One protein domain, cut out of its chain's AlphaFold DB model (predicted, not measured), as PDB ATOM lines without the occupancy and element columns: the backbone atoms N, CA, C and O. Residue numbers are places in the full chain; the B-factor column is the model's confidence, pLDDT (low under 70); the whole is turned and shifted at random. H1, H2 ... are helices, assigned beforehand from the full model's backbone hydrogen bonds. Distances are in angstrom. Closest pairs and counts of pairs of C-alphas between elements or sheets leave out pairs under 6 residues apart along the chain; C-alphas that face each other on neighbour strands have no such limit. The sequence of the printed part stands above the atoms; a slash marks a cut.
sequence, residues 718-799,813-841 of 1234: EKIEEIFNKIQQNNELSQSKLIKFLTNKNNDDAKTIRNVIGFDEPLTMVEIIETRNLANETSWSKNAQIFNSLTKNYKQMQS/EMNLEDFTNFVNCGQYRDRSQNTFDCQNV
ATOM      1  N   GLU A 718      65.840  18.863  -4.244       89.25
ATOM      2  CA  GLU A 718      64.999  17.719  -3.872       89.25
ATOM      3  C   GLU A 718      65.847  16.483  -3.520       89.25
ATOM      4  O   GLU A 718      65.512  15.732  -2.605       89.25
ATOM      5  N   LYS A 719      66.987  16.285  -4.201       90.62
ATOM      6  CA  LYS A 719      67.937  15.209  -3.874       90.62
ATOM      7  C   LYS A 719      68.767  15.544  -2.631       90.62
ATOM      8  O   LYS A 719      69.093  14.641  -1.864       90.62
ATOM      9  N   ILE A 720      69.073  16.820  -2.392       91.56
ATOM     10  CA  ILE A 720      69.722  17.264  -1.148       91.56
ATOM     11  C   ILE A 720      68.782  17.047   0.053       91.56
ATOM     12  O   ILE A 720      69.217  16.529   1.080       91.56
ATOM     13  N   GLU A 721      67.487  17.335  -0.100       91.31
ATOM     14  CA  GLU A 721      66.443  17.053   0.893       91.31
ATOM     15  C   GLU A 721      66.247  15.546   1.132       91.31
ATOM     16  O   GLU A 721      66.170  15.111   2.285       91.31
ATOM     17  N   GLU A 722      66.232  14.720   0.080       91.69
ATOM     18  CA  GLU A 722      66.193  13.253   0.205       91.69
ATOM     19  C   GLU A 722      67.382  12.723   1.028       91.69
ATOM     20  O   GLU A 722      67.212  11.827   1.853       91.69
ATOM     21  N   ILE A 723      68.580  13.284   0.829       90.81
ATOM     22  CA  ILE A 723      69.792  12.901   1.564       90.81
ATOM     23  C   ILE A 723      69.727  13.386   3.015       90.81
ATOM     24  O   ILE A 723      69.943  12.581   3.921       90.81
ATOM     25  N   PHE A 724      69.373  14.655   3.255       90.38
ATOM     26  CA  PHE A 724      69.239  15.220   4.603       90.38
ATOM     27  C   PHE A 724      68.307  14.376   5.476       90.38
ATOM     28  O   PHE A 724      68.669  13.982   6.585       90.38
ATOM     29  N   ASN A 725      67.136  14.018   4.940       88.75
ATOM     30  CA  ASN A 725      66.119  13.247   5.649       88.75
ATOM     31  C   ASN A 725      66.571  11.832   6.066       88.75
ATOM     32  O   ASN A 725      65.972  11.271   6.983       88.75
ATOM     33  N   LYS A 726      67.631  11.273   5.457       86.94
ATOM     34  CA  LYS A 726      68.244   9.987   5.856       86.94
ATOM     35  C   LYS A 726      69.295  10.109   6.965       86.94
ATOM     36  O   LYS A 726      69.606   9.099   7.592       86.94
ATOM     37  N   ILE A 727      69.885  11.293   7.161       81.56
ATOM     38  CA  ILE A 727      71.059  11.496   8.037       81.56
ATOM     39  C   ILE A 727      70.771  12.360   9.273       81.56
ATOM     40  O   ILE A 727      71.499  12.279  10.264       81.56
ATOM     41  N   GLN A 728      69.708  13.166   9.234       82.25
ATOM     42  CA  GLN A 728      69.204  13.935  10.373       82.25
ATOM     43  C   GLN A 728      68.643  13.047  11.495       82.25
ATOM     44  O   GLN A 728      68.250  11.899  11.278       82.25
ATOM     45  N   GLN A 729      68.546  13.611  12.698       70.12
ATOM     46  CA  GLN A 729      67.643  13.131  13.747       70.12
ATOM     47  C   GLN A 729      66.913  14.345  14.332       70.12
ATOM     48  O   GLN A 729      67.544  15.367  14.566       70.12
ATOM     49  N   ASN A 730      65.604  14.246  14.581       72.38
ATOM     50  CA  ASN A 730      64.755  15.359  15.051       72.38
ATOM     51  C   ASN A 730      64.706  16.589  14.111       72.38
ATOM     52  O   ASN A 730      64.372  17.683  14.549       72.38
ATOM     53  N   ASN A 731      64.969  16.398  12.813       73.62
ATOM     54  CA  ASN A 731      65.190  17.424  11.779       73.62
ATOM     55  C   ASN A 731      66.521  18.194  11.902       73.62
ATOM     56  O   ASN A 731      66.710  19.200  11.216       73.62
ATOM     57  N   GLU A 732      67.456  17.704  12.721       72.88
ATOM     58  CA  GLU A 732      68.734  18.348  13.035       72.88
ATOM     59  C   GLU A 732      69.925  17.406  12.754       72.88
ATOM     60  O   GLU A 732      69.897  16.195  13.010       72.88
ATOM     61  N   LEU A 733      71.005  17.960  12.199       76.00
ATOM     62  CA  LEU A 733      72.231  17.245  11.842       76.00
ATOM     63  C   LEU A 733      73.432  17.888  12.551       76.00
ATOM     64  O   LEU A 733      73.894  18.958  12.165       76.00
ATOM     65  N   SER A 734      73.957  17.252  13.599       71.19
ATOM     66  CA  SER A 734      75.147  17.757  14.300       71.19
ATOM     67  C   SER A 734      76.390  17.729  13.403       71.19
ATOM     68  O   SER A 734      76.528  16.867  12.531       71.19
ATOM     69  N   GLN A 735      77.356  18.615  13.666       65.75
ATOM     70  CA  GLN A 735      78.649  18.596  12.971       65.75
ATOM     71  C   GLN A 735      79.356  17.223  13.068       65.75
ATOM     72  O   GLN A 735      79.975  16.794  12.094       65.75
ATOM     73  N   SER A 736      79.215  16.492  14.186       59.72
ATOM     74  CA  SER A 736      79.752  15.127  14.334       59.72
ATOM     75  C   SER A 736      79.078  14.121  13.389       59.72
ATOM     76  O   SER A 736      79.770  13.337  12.739       59.72
ATOM     77  N   LYS A 737      77.748  14.185  13.224       70.38
ATOM     78  CA  LYS A 737      77.002  13.365  12.251       70.38
ATOM     79  C   LYS A 737      77.357  13.727  10.808       70.38
ATOM     80  O   LYS A 737      77.547  12.821  10.001       70.38
ATOM     81  N   LEU A 738      77.506  15.016  10.490       78.50
ATOM     82  CA  LEU A 738      77.942  15.474   9.166       78.50
ATOM     83  C   LEU A 738      79.338  14.931   8.816       78.50
ATOM     84  O   LEU A 738      79.519  14.388   7.732       78.50
ATOM     85  N   ILE A 739      80.301  14.994   9.743       72.50
ATOM     86  CA  ILE A 739      81.646  14.420   9.555       72.50
ATOM     87  C   ILE A 739      81.585  12.889   9.421       72.50
ATOM     88  O   ILE A 739      82.184  12.335   8.499       72.50
ATOM     89  N   LYS A 740      80.830  12.189  10.280       71.19
ATOM     90  CA  LYS A 740      80.674  10.717  10.245       71.19
ATOM     91  C   LYS A 740      79.935  10.222   8.990       71.19
ATOM     92  O   LYS A 740      80.151   9.094   8.557       71.19
ATOM     93  N   PHE A 741      79.098  11.063   8.379       81.31
ATOM     94  CA  PHE A 741      78.510  10.831   7.058       81.31
ATOM     95  C   PHE A 741      79.538  11.076   5.946       81.31
ATOM     96  O   PHE A 741      79.790  10.180   5.142       81.31
ATOM     97  N   LEU A 742      80.183  12.248   5.928       78.56
ATOM     98  CA  LEU A 742      81.134  12.630   4.881       78.56
ATOM     99  C   LEU A 742      82.391  11.744   4.844       78.56
ATOM    100  O   LEU A 742      82.884  11.485   3.757       78.56
ATOM    101  N   THR A 743      82.872  11.207   5.966       73.38
ATOM    102  CA  THR A 743      84.015  10.263   6.000       73.38
ATOM    103  C   THR A 743      83.627   8.807   5.698       73.38
ATOM    104  O   THR A 743      84.486   7.931   5.594       73.38
ATOM    105  N   ASN A 744      82.335   8.502   5.515       73.00
ATOM    106  CA  ASN A 744      81.887   7.137   5.238       73.00
ATOM    107  C   ASN A 744      82.150   6.746   3.771       73.00
ATOM    108  O   ASN A 744      81.375   7.081   2.872       73.00
ATOM    109  N   LYS A 745      83.228   5.986   3.542       71.88
ATOM    110  CA  LYS A 745      83.615   5.437   2.226       71.88
ATOM    111  C   LYS A 745      82.606   4.444   1.621       71.88
ATOM    112  O   LYS A 745      82.615   4.224   0.412       71.88
ATOM    113  N   ASN A 746      81.711   3.874   2.432       73.31
ATOM    114  CA  ASN A 746      80.747   2.847   2.015       73.31
ATOM    115  C   ASN A 746      79.330   3.394   1.749       73.31
ATOM    116  O   ASN A 746      78.458   2.623   1.360       73.31
ATOM    117  N   ASN A 747      79.074   4.691   1.950       76.81
ATOM    118  CA  ASN A 747      77.753   5.296   1.753       76.81
ATOM    119  C   ASN A 747      77.677   6.031   0.400       76.81
ATOM    120  O   ASN A 747      78.442   6.962   0.151       76.81
ATOM    121  N   ASP A 748      76.749   5.636  -0.474       82.31
ATOM    122  CA  ASP A 748      76.659   6.181  -1.839       82.31
ATOM    123  C   ASP A 748      76.049   7.591  -1.913       82.31
ATOM    124  O   ASP A 748      76.454   8.388  -2.763       82.31
ATOM    125  N   ASP A 749      75.149   7.957  -0.994       85.81
ATOM    126  CA  ASP A 749      74.711   9.351  -0.858       85.81
ATOM    127  C   ASP A 749      75.884  10.228  -0.361       85.81
ATOM    128  O   ASP A 749      76.038  11.359  -0.819       85.81
ATOM    129  N   ALA A 750      76.777   9.703   0.493       81.50
ATOM    130  CA  ALA A 750      77.986  10.413   0.930       81.50
ATOM    131  C   ALA A 750      78.999  10.606  -0.212       81.50
ATOM    132  O   ALA A 750      79.465  11.725  -0.412       81.50
ATOM    133  N   LYS A 751      79.280   9.563  -1.013       83.81
ATOM    134  CA  LYS A 751      80.071   9.677  -2.261       83.81
ATOM    135  C   LYS A 751      79.473  10.714  -3.211       83.81
ATOM    136  O   LYS A 751      80.193  11.544  -3.756       83.81
ATOM    137  N   THR A 752      78.148  10.710  -3.373       87.62
ATOM    138  CA  THR A 752      77.439  11.679  -4.225       87.62
ATOM    139  C   THR A 752      77.671  13.110  -3.738       87.62
ATOM    140  O   THR A 752      78.059  13.968  -4.531       87.62
ATOM    141  N   ILE A 753      77.508  13.362  -2.434       89.19
ATOM    142  CA  ILE A 753      77.767  14.671  -1.816       89.19
ATOM    143  C   ILE A 753      79.243  15.071  -1.961       89.19
ATOM    144  O   ILE A 753      79.531  16.208  -2.333       89.19
ATOM    145  N   ARG A 754      80.189  14.146  -1.744       90.44
ATOM    146  CA  ARG A 754      81.622  14.427  -1.912       90.44
ATOM    147  C   ARG A 754      81.994  14.773  -3.353       90.44
ATOM    148  O   ARG A 754      82.729  15.734  -3.555       90.44
ATOM    149  N   ASN A 755      81.438  14.073  -4.343       87.69
ATOM    150  CA  ASN A 755      81.694  14.313  -5.766       87.69
ATOM    151  C   ASN A 755      81.124  15.651  -6.273       87.69
ATOM    152  O   ASN A 755      81.798  16.365  -7.023       87.69
ATOM    153  N   VAL A 756      79.907  16.040  -5.861       87.69
ATOM    154  CA  VAL A 756      79.368  17.364  -6.238       87.69
ATOM    155  C   VAL A 756      80.145  18.489  -5.559       87.69
ATOM    156  O   VAL A 756      80.479  19.475  -6.211       87.69
ATOM    157  N   ILE A 757      80.549  18.305  -4.297       90.56
ATOM    158  CA  ILE A 757      81.450  19.229  -3.595       90.56
ATOM    159  C   ILE A 757      82.889  19.149  -4.147       90.56
ATOM    160  O   ILE A 757      83.672  20.070  -3.953       90.56
ATOM    161  N   GLY A 758      83.260  18.118  -4.906       84.88
ATOM    162  CA  GLY A 758      84.594  17.979  -5.493       84.88
ATOM    163  C   GLY A 758      85.713  17.869  -4.453       84.88
ATOM    164  O   GLY A 758      86.758  18.498  -4.633       84.88
ATOM    165  N   PHE A 759      85.464  17.116  -3.376       86.94
ATOM    166  CA  PHE A 759      86.523  16.482  -2.582       86.94
ATOM    167  C   PHE A 759      87.184  15.366  -3.407       86.94
ATOM    168  O   PHE A 759      86.541  14.791  -4.289       86.94
ATOM    169  N   ASP A 760      88.435  15.036  -3.098       84.31
ATOM    170  CA  ASP A 760      89.075  13.813  -3.586       84.31
ATOM    171  C   ASP A 760      88.677  12.622  -2.695       84.31
ATOM    172  O   ASP A 760      88.457  12.776  -1.492       84.31
ATOM    173  N   GLU A 761      88.536  11.436  -3.290       73.25
ATOM    174  CA  GLU A 761      88.088  10.219  -2.598       73.25
ATOM    175  C   GLU A 761      89.278   9.351  -2.141       73.25
ATOM    176  O   GLU A 761      90.164   9.087  -2.956       73.25
ATOM    177  N   PRO A 762      89.275   8.812  -0.903       65.25
ATOM    178  CA  PRO A 762      88.306   9.047   0.168       65.25
ATOM    179  C   PRO A 762      88.624  10.321   0.967       65.25
ATOM    180  O   PRO A 762      89.772  10.548   1.325       65.25
ATOM    181  N   LEU A 763      87.598  11.083   1.361       71.12
ATOM    182  CA  LEU A 763      87.761  12.123   2.385       71.12
ATOM    183  C   LEU A 763      88.006  11.457   3.748       71.12
ATOM    184  O   LEU A 763      87.108  10.818   4.305       71.12
ATOM    185  N   THR A 764      89.214  11.604   4.277       67.12
ATOM    186  CA  THR A 764      89.653  10.986   5.532       67.12
ATOM    187  C   THR A 764      89.374  11.867   6.752       67.12
ATOM    188  O   THR A 764      89.134  13.071   6.656       67.12
ATOM    189  N   MET A 765      89.442  11.268   7.947       56.38
ATOM    190  CA  MET A 765      89.420  12.035   9.196       56.38
ATOM    191  C   MET A 765      90.719  12.837   9.399       56.38
ATOM    192  O   MET A 765      90.675  13.902  10.006       56.38
ATOM    193  N   VAL A 766      91.851  12.374   8.853       56.12
ATOM    194  CA  VAL A 766      93.159  13.048   8.957       56.12
ATOM    195  C   VAL A 766      93.122  14.410   8.260       56.12
ATOM    196  O   VAL A 766      93.444  15.421   8.877       56.12
ATOM    197  N   GLU A 767      92.605  14.479   7.032       61.94
ATOM    198  CA  GLU A 767      92.430  15.743   6.291       61.94
ATOM    199  C   GLU A 767      91.424  16.696   6.973       61.94
ATOM    200  O   GLU A 767      91.512  17.913   6.840       61.94
ATOM    201  N   ILE A 768      90.476  16.167   7.755       68.31
ATOM    202  CA  ILE A 768      89.562  16.972   8.587       68.31
ATOM    203  C   ILE A 768      90.244  17.456   9.885       68.31
ATOM    204  O   ILE A 768      89.842  18.471  10.459       68.31
ATOM    205  N   ILE A 769      91.286  16.767  10.358       55.34
ATOM    206  CA  ILE A 769      92.109  17.178  11.505       55.34
ATOM    207  C   ILE A 769      93.160  18.218  11.085       55.34
ATOM    208  O   ILE A 769      93.425  19.140  11.855       55.34
ATOM    209  N   GLU A 770      93.689  18.162   9.856       62.69
ATOM    210  CA  GLU A 770      94.630  19.166   9.323       62.69
ATOM    211  C   GLU A 770      94.125  20.609   9.478       62.69
ATOM    212  O   GLU A 770      94.908  21.491   9.830       62.69
ATOM    213  N   THR A 771      92.815  20.848   9.319       61.75
ATOM    214  CA  THR A 771      92.202  22.185   9.457       61.75
ATOM    215  C   THR A 771      92.239  22.757  10.881       61.75
ATOM    216  O   THR A 771      91.678  23.824  11.128       61.75
ATOM    217  N   ARG A 772      92.814  22.026  11.844       53.91
ATOM    218  CA  ARG A 772      92.997  22.442  13.242       53.91
ATOM    219  C   ARG A 772      94.422  22.925  13.532       53.91
ATOM    220  O   ARG A 772      94.642  23.554  14.564       53.91
ATOM    221  N   ASN A 773      95.380  22.638  12.651       54.88
ATOM    222  CA  ASN A 773      96.780  23.002  12.844       54.88
ATOM    223  C   ASN A 773      97.007  24.499  12.591       54.88
ATOM    224  O   ASN A 773      96.536  25.047  11.600       54.88
ATOM    225  N   LEU A 774      97.829  25.141  13.428       39.84
ATOM    226  CA  LEU A 774      98.225  26.560  13.323       39.84
ATOM    227  C   LEU A 774      99.145  26.886  12.118       39.84
ATOM    228  O   LEU A 774      99.732  27.965  12.055       39.84
ATOM    229  N   ALA A 775      99.285  25.963  11.166       48.72
ATOM    230  CA  ALA A 775      99.992  26.186   9.908       48.72
ATOM    231  C   ALA A 775      99.142  27.026   8.935       48.72
ATOM    232  O   ALA A 775      97.915  27.037   9.010       48.72
ATOM    233  N   ASN A 776      99.792  27.710   7.987       57.34
ATOM    234  CA  ASN A 776      99.100  28.509   6.970       57.34
ATOM    235  C   ASN A 776      98.116  27.643   6.164       57.34
ATOM    236  O   ASN A 776      98.489  26.569   5.698       57.34
ATOM    237  N   GLU A 777      96.902  28.144   5.913       60.19
ATOM    238  CA  GLU A 777      95.824  27.385   5.244       60.19
ATOM    239  C   GLU A 777      96.207  26.879   3.837       60.19
ATOM    240  O   GLU A 777      95.658  25.894   3.354       60.19
ATOM    241  N   THR A 778      97.198  27.506   3.194       62.47
ATOM    242  CA  THR A 778      97.782  27.091   1.907       62.47
ATOM    243  C   THR A 778      98.667  25.839   1.976       62.47
ATOM    244  O   THR A 778      99.091  25.356   0.930       62.47
ATOM    245  N   SER A 779      98.973  25.329   3.175       64.25
ATOM    246  CA  SER A 779      99.838  24.156   3.398       64.25
ATOM    247  C   SER A 779      99.087  22.853   3.689       64.25
ATOM    248  O   SER A 779      99.702  21.792   3.678       64.25
ATOM    249  N   TRP A 780      97.775  22.915   3.939       77.94
ATOM    250  CA  TRP A 780      96.947  21.729   4.178       77.94
ATOM    251  C   TRP A 780      96.572  21.025   2.864       77.94
ATOM    252  O   TRP A 780      96.657  21.624   1.788       77.94
ATOM    253  N   SER A 781      96.086  19.786   2.940       78.44
ATOM    254  CA  SER A 781      95.533  19.055   1.794       78.44
ATOM    255  C   SER A 781      94.394  19.815   1.097       78.44
ATOM    256  O   SER A 781      93.703  20.663   1.674       78.44
ATOM    257  N   LYS A 782      94.141  19.479  -0.174       85.25
ATOM    258  CA  LYS A 782      92.997  20.012  -0.933       85.25
ATOM    259  C   LYS A 782      91.667  19.753  -0.211       85.25
ATOM    260  O   LYS A 782      90.826  20.649  -0.138       85.25
ATOM    261  N   ASN A 783      91.504  18.562   0.359       85.50
ATOM    262  CA  ASN A 783      90.319  18.184   1.120       85.50
ATOM    263  C   ASN A 783      90.153  19.030   2.394       85.50
ATOM    264  O   ASN A 783      89.065  19.565   2.620       85.50
ATOM    265  N   ALA A 784      91.225  19.256   3.160       79.94
ATOM    266  CA  ALA A 784      91.226  20.165   4.306       79.94
ATOM    267  C   ALA A 784      90.810  21.598   3.918       79.94
ATOM    268  O   ALA A 784      89.912  22.183   4.528       79.94
ATOM    269  N   GLN A 785      91.409  22.156   2.859       84.25
ATOM    270  CA  GLN A 785      91.112  23.511   2.374       84.25
ATOM    271  C   GLN A 785      89.632  23.681   1.972       84.25
ATOM    272  O   GLN A 785      88.996  24.679   2.339       84.25
ATOM    273  N   ILE A 786      89.053  22.683   1.291       87.50
ATOM    274  CA  ILE A 786      87.635  22.675   0.894       87.50
ATOM    275  C   ILE A 786      86.718  22.535   2.121       87.50
ATOM    276  O   ILE A 786      85.745  23.282   2.254       87.50
ATOM    277  N   PHE A 787      87.034  21.629   3.053       84.94
ATOM    278  CA  PHE A 787      86.231  21.398   4.261       84.94
ATOM    279  C   PHE A 787      86.207  22.623   5.189       84.94
ATOM    280  O   PHE A 787      85.144  23.035   5.666       84.94
ATOM    281  N   ASN A 788      87.362  23.256   5.396       83.56
ATOM    282  CA  ASN A 788      87.497  24.509   6.134       83.56
ATOM    283  C   ASN A 788      86.686  25.645   5.488       83.56
ATOM    284  O   ASN A 788      85.949  26.345   6.180       83.56
ATOM    285  N   SER A 789      86.752  25.789   4.159       85.25
ATOM    286  CA  SER A 789      85.983  26.807   3.427       85.25
ATOM    287  C   SER A 789      84.476  26.662   3.663       85.25
ATOM    288  O   SER A 789      83.803  27.629   4.018       85.25
ATOM    289  N   LEU A 790      83.937  25.445   3.565       85.19
ATOM    290  CA  LEU A 790      82.511  25.191   3.799       85.19
ATOM    291  C   LEU A 790      82.105  25.417   5.261       85.19
ATOM    292  O   LEU A 790      81.093  26.061   5.540       85.19
ATOM    293  N   THR A 791      82.899  24.920   6.213       76.50
ATOM    294  CA  THR A 791      82.561  24.990   7.645       76.50
ATOM    295  C   THR A 791      82.738  26.385   8.250       76.50
ATOM    296  O   THR A 791      81.953  26.762   9.124       76.50
ATOM    297  N   LYS A 792      83.685  27.198   7.754       73.81
ATOM    298  CA  LYS A 792      83.785  28.636   8.071       73.81
ATOM    299  C   LYS A 792      82.511  29.390   7.684       73.81
ATOM    300  O   LYS A 792      82.004  30.177   8.480       73.81
ATOM    301  N   ASN A 793      81.985  29.133   6.487       64.50
ATOM    302  CA  ASN A 793      80.790  29.804   5.975       64.50
ATOM    303  C   ASN A 793      79.501  29.328   6.663       64.50
ATOM    304  O   ASN A 793      78.660  30.151   7.015       64.50
ATOM    305  N   TYR A 794      79.373  28.030   6.955       62.28
ATOM    306  CA  TYR A 794      78.254  27.487   7.740       62.28
ATOM    307  C   TYR A 794      78.098  28.184   9.108       62.28
ATOM    308  O   TYR A 794      76.991  28.574   9.482       62.28
ATOM    309  N   LYS A 795      79.207  28.462   9.813       55.94
ATOM    310  CA  LYS A 795      79.186  29.230  11.076       55.94
ATOM    311  C   LYS A 795      78.685  30.675  10.920       55.94
ATOM    312  O   LYS A 795      78.225  31.251  11.900       55.94
ATOM    313  N   GLN A 796      78.750  31.259   9.720       49.72
ATOM    314  CA  GLN A 796      78.173  32.579   9.415       49.72
ATOM    315  C   GLN A 796      76.692  32.482   9.000       49.72
ATOM    316  O   GLN A 796      75.912  33.396   9.271       49.72
ATOM    317  N   MET A 797      76.279  31.367   8.387       44.16
ATOM    318  CA  MET A 797      74.887  31.121   7.986       44.16
ATOM    319  C   MET A 797      73.955  30.943   9.192       44.16
ATOM    320  O   MET A 797      72.880  31.541   9.208       44.16
ATOM    321  N   GLN A 798      74.407  30.270  10.259       45.97
ATOM    322  CA  GLN A 798      73.637  30.146  11.508       45.97
ATOM    323  C   GLN A 798      73.255  31.507  12.136       45.97
ATOM    324  O   GLN A 798      72.228  31.612  12.805       45.97
ATOM    325  N   SER A 799      74.024  32.578  11.892       37.12
ATOM    326  CA  SER A 799      73.680  33.943  12.335       37.12
ATOM    327  C   SER A 799      72.651  34.683  11.455       37.12
ATOM    328  O   SER A 799      72.270  35.803  11.794       37.12
ATOM    329  N   GLU A 813      74.277  22.416  15.373       63.41
ATOM    330  CA  GLU A 813      73.303  21.598  14.635       63.41
ATOM    331  C   GLU A 813      72.776  22.299  13.370       63.41
ATOM    332  O   GLU A 813      72.473  23.492  13.365       63.41
ATOM    333  N   MET A 814      72.735  21.533  12.278       77.19
ATOM    334  CA  MET A 814      72.438  21.961  10.912       77.19
ATOM    335  C   MET A 814      71.021  21.514  10.543       77.19
ATOM    336  O   MET A 814      70.711  20.323  10.611       77.19
ATOM    337  N   ASN A 815      70.161  22.449  10.144       84.38
ATOM    338  CA  ASN A 815      68.833  22.134   9.608       84.38
ATOM    339  C   ASN A 815      68.888  21.898   8.079       84.38
ATOM    340  O   ASN A 815      69.945  22.002   7.451       84.38
ATOM    341  N   LEU A 816      67.738  21.588   7.471       84.75
ATOM    342  CA  LEU A 816      67.623  21.329   6.031       84.75
ATOM    343  C   LEU A 816      68.062  22.523   5.159       84.75
ATOM    344  O   LEU A 816      68.676  22.310   4.112       84.75
ATOM    345  N   GLU A 817      67.772  23.762   5.564       83.25
ATOM    346  CA  GLU A 817      68.165  24.967   4.820       83.25
ATOM    347  C   GLU A 817      69.688  25.157   4.879       83.25
ATOM    348  O   GLU A 817      70.328  25.324   3.840       83.25
ATOM    349  N   ASP A 818      70.294  25.004   6.060       82.44
ATOM    350  CA  ASP A 818      71.752  25.071   6.234       82.44
ATOM    351  C   ASP A 818      72.494  23.957   5.475       82.44
ATOM    352  O   ASP A 818      73.514  24.226   4.838       82.44
ATOM    353  N   PHE A 819      71.983  22.718   5.476       88.00
ATOM    354  CA  PHE A 819      72.562  21.619   4.691       88.00
ATOM    355  C   PHE A 819      72.409  21.865   3.183       88.00
ATOM    356  O   PHE A 819      73.348  21.647   2.415       88.00
ATOM    357  N   THR A 820      71.262  22.401   2.756       89.00
ATOM    358  CA  THR A 820      71.033  22.807   1.362       89.00
ATOM    359  C   THR A 820      72.004  23.904   0.932       89.00
ATOM    360  O   THR A 820      72.559  23.836  -0.164       89.00
ATOM    361  N   ASN A 821      72.280  24.876   1.801       85.38
ATOM    362  CA  ASN A 821      73.250  25.940   1.553       85.38
ATOM    363  C   ASN A 821      74.704  25.428   1.551       85.38
ATOM    364  O   ASN A 821      75.479  25.811   0.674       85.38
ATOM    365  N   PHE A 822      75.063  24.517   2.463       89.94
ATOM    366  CA  PHE A 822      76.373  23.855   2.521       89.94
ATOM    367  C   PHE A 822      76.684  23.104   1.215       89.94
ATOM    368  O   PHE A 822      77.722  23.339   0.591       89.94
ATOM    369  N   VAL A 823      75.764  22.247   0.755       91.00
ATOM    370  CA  VAL A 823      75.954  21.465  -0.479       91.00
ATOM    371  C   VAL A 823      75.946  22.370  -1.713       91.00
ATOM    372  O   VAL A 823      76.824  22.233  -2.567       91.00
ATOM    373  N   ASN A 824      75.021  23.338  -1.796       90.06
ATOM    374  CA  ASN A 824      74.964  24.264  -2.929       90.06
ATOM    375  C   ASN A 824      76.219  25.143  -3.044       90.06
ATOM    376  O   ASN A 824      76.727  25.323  -4.150       90.06
ATOM    377  N   CYS A 825      76.773  25.622  -1.928       88.88
ATOM    378  CA  CYS A 825      78.049  26.334  -1.941       88.88
ATOM    379  C   CYS A 825      79.185  25.464  -2.511       88.88
ATOM    380  O   CYS A 825      79.912  25.898  -3.405       88.88
ATOM    381  N   GLY A 826      79.315  24.218  -2.044       88.12
ATOM    382  CA  GLY A 826      80.380  23.321  -2.498       88.12
ATOM    383  C   GLY A 826      80.281  22.932  -3.977       88.12
ATOM    384  O   GLY A 826      81.315  22.867  -4.647       88.12
ATOM    385  N   GLN A 827      79.064  22.722  -4.499       91.06
ATOM    386  CA  GLN A 827      78.859  22.283  -5.887       91.06
ATOM    387  C   GLN A 827      78.869  23.399  -6.940       91.06
ATOM    388  O   GLN A 827      79.129  23.112  -8.107       91.06
ATOM    389  N   TYR A 828      78.635  24.659  -6.551       87.75
ATOM    390  CA  TYR A 828      78.638  25.804  -7.476       87.75
ATOM    391  C   TYR A 828      79.880  26.708  -7.381       87.75
ATOM    392  O   TYR A 828      79.974  27.683  -8.130       87.75
ATOM    393  N   ARG A 829      80.841  26.416  -6.491       87.38
ATOM    394  CA  ARG A 829      82.110  27.166  -6.406       87.38
ATOM    395  C   ARG A 829      82.945  27.060  -7.690       87.38
ATOM    396  O   ARG A 829      82.817  26.106  -8.459       87.38
ATOM    397  N   ASP A 830      83.914  27.961  -7.834       82.12
ATOM    398  CA  ASP A 830      85.018  27.752  -8.772       82.12
ATOM    399  C   ASP A 830      85.908  26.581  -8.309       82.12
ATOM    400  O   ASP A 830      86.568  26.654  -7.273       82.12
ATOM    401  N   ARG A 831      85.934  25.498  -9.094       82.81
ATOM    402  CA  ARG A 831      86.770  24.313  -8.842       82.81
ATOM    403  C   ARG A 831      88.261  24.540  -9.149       82.81
ATOM    404  O   ARG A 831      89.053  23.644  -8.877       82.81
ATOM    405  N   SER A 832      88.657  25.703  -9.680       78.94
ATOM    406  CA  SER A 832      90.071  26.094  -9.809       78.94
ATOM    407  C   SER A 832      90.719  26.452  -8.463       78.94
ATOM    408  O   SER A 832      91.942  26.416  -8.351       78.94
ATOM    409  N   GLN A 833      89.907  26.772  -7.445       79.56
ATOM    410  CA  GLN A 833      90.356  27.146  -6.104       79.56
ATOM    411  C   GLN A 833      89.874  26.135  -5.053       79.56
ATOM    412  O   GLN A 833      88.716  25.704  -5.040       79.56
ATOM    413  N   ASN A 834      90.762  25.789  -4.119       83.56
ATOM    414  CA  ASN A 834      90.426  24.943  -2.971       83.56
ATOM    415  C   ASN A 834      89.874  25.765  -1.791       83.56
ATOM    416  O   ASN A 834      89.086  25.248  -1.001       83.56
ATOM    417  N   THR A 835      90.255  27.043  -1.695       83.81
ATOM    418  CA  THR A 835      89.789  28.003  -0.682       83.81
ATOM    419  C   THR A 835      88.756  28.967  -1.265       83.81
ATOM    420  O   THR A 835      89.019  29.578  -2.301       83.81
ATOM    421  N   PHE A 836      87.598  29.128  -0.620       83.94
ATOM    422  CA  PHE A 836      86.483  29.920  -1.163       83.94
ATOM    423  C   PHE A 836      85.524  30.464  -0.091       83.94
ATOM    424  O   PHE A 836      85.476  29.992   1.045       83.94
ATOM    425  N   ASP A 837      84.732  31.462  -0.484       80.88
ATOM    426  CA  ASP A 837      83.696  32.106   0.329       80.88
ATOM    427  C   ASP A 837      82.319  31.856  -0.309       80.88
ATOM    428  O   ASP A 837      82.104  32.187  -1.480       80.88
ATOM    429  N   CYS A 838      81.387  31.277   0.454       78.44
ATOM    430  CA  CYS A 838      80.050  30.926  -0.027       78.44
ATOM    431  C   CYS A 838      79.206  32.143  -0.430       78.44
ATOM    432  O   CYS A 838      78.309  32.002  -1.258       78.44
ATOM    433  N   GLN A 839      79.496  33.337   0.095       76.25
ATOM    434  CA  GLN A 839      78.814  34.578  -0.284       76.25
ATOM    435  C   GLN A 839      79.125  35.003  -1.731       76.25
ATOM    436  O   GLN A 839      78.369  35.773  -2.323       76.25
ATOM    437  N   ASN A 840      80.214  34.484  -2.312       76.12
ATOM    438  CA  ASN A 840      80.659  34.773  -3.679       76.12
ATOM    439  C   ASN A 840      80.320  33.648  -4.683       76.12
ATOM    440  O   ASN A 840      80.700  33.729  -5.852       76.12
ATOM    441  N   VAL A 841      79.605  32.600  -4.253       79.75
ATOM    442  CA  VAL A 841      79.212  31.465  -5.103       79.75
ATOM    443  C   VAL A 841      77.896  31.756  -5.837       79.75
ATOM    444  O   VAL A 841      76.860  32.006  -5.224       79.75
TER     445      VAL A 841
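What this domain is: This is residues 718 to 799 and 813 to 841 of the 1234 residues of the protein "OTU domain-containing protein" of viral metagenome (UniProt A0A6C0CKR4). This is a rounded cluster of crossed helices in which H1, H3 and H5 pack on H6, while H2 touches H3 and H4 touches H5. The 111 printed residues, with six named helices from H1 to H6 along the chain and no named strand, are all helix in class. The whole is compact, with a radius of gyration of the C-alphas of 13.2 A and spans of 37 by 31 by 24 A.

How they stand to each other: Start at H1, residues 718 to 727; it touches the hub H6, residues 816 to 828, closest at the C-alphas of Ile 720 and Thr 820, 6.2 A. Next, H2, residues 735 to 742, touches H3, residues 748 to 757, about perpendicular at 81 degrees, with C-alphas 742 and 750 closest at 5.5 A. H3 touches residues 823 to 827 of H6 at a steep tilt of 55 degrees, with C-alphas 757 and 826 closest at 4.4 A. H4, residues 765 to 770, touches residues 783 to 787 of H5, residues 782 to 799, with C-alphas 767 and 784 closest at 5.0 A. Residues 790 to 798 of H5 touch H6 at a steep tilt of 39 degrees, opposite ways, with C-alphas 790 and 822 closest at 6.4 A. Every O i to N i+4 pair is within hydrogen-bond range in H2, H3, H4 and H6; in H1 it is 5 of 6, in H5 12 of 14.

Where its parts are: Find C-alpha 718 at (64.999, 17.719, -3.872), where H1 begins. H5 runs 27.3 A from C-alpha 782 at (92.997, 20.012, -0.933), and H6 runs 18.0 A to C-alpha 828 at (78.638, 25.804, -7.476).

The domain as a whole: Residues 800 to 812 are not printed, and C-alphas 799 and 813 are 12.6 A apart. The link from H4 to H5 is long, and residues 829 to 841 hold no named element. Look for pLDDT under 70 at residues 735 to 736, 762, 764 to 779, 793 to 799 and 813.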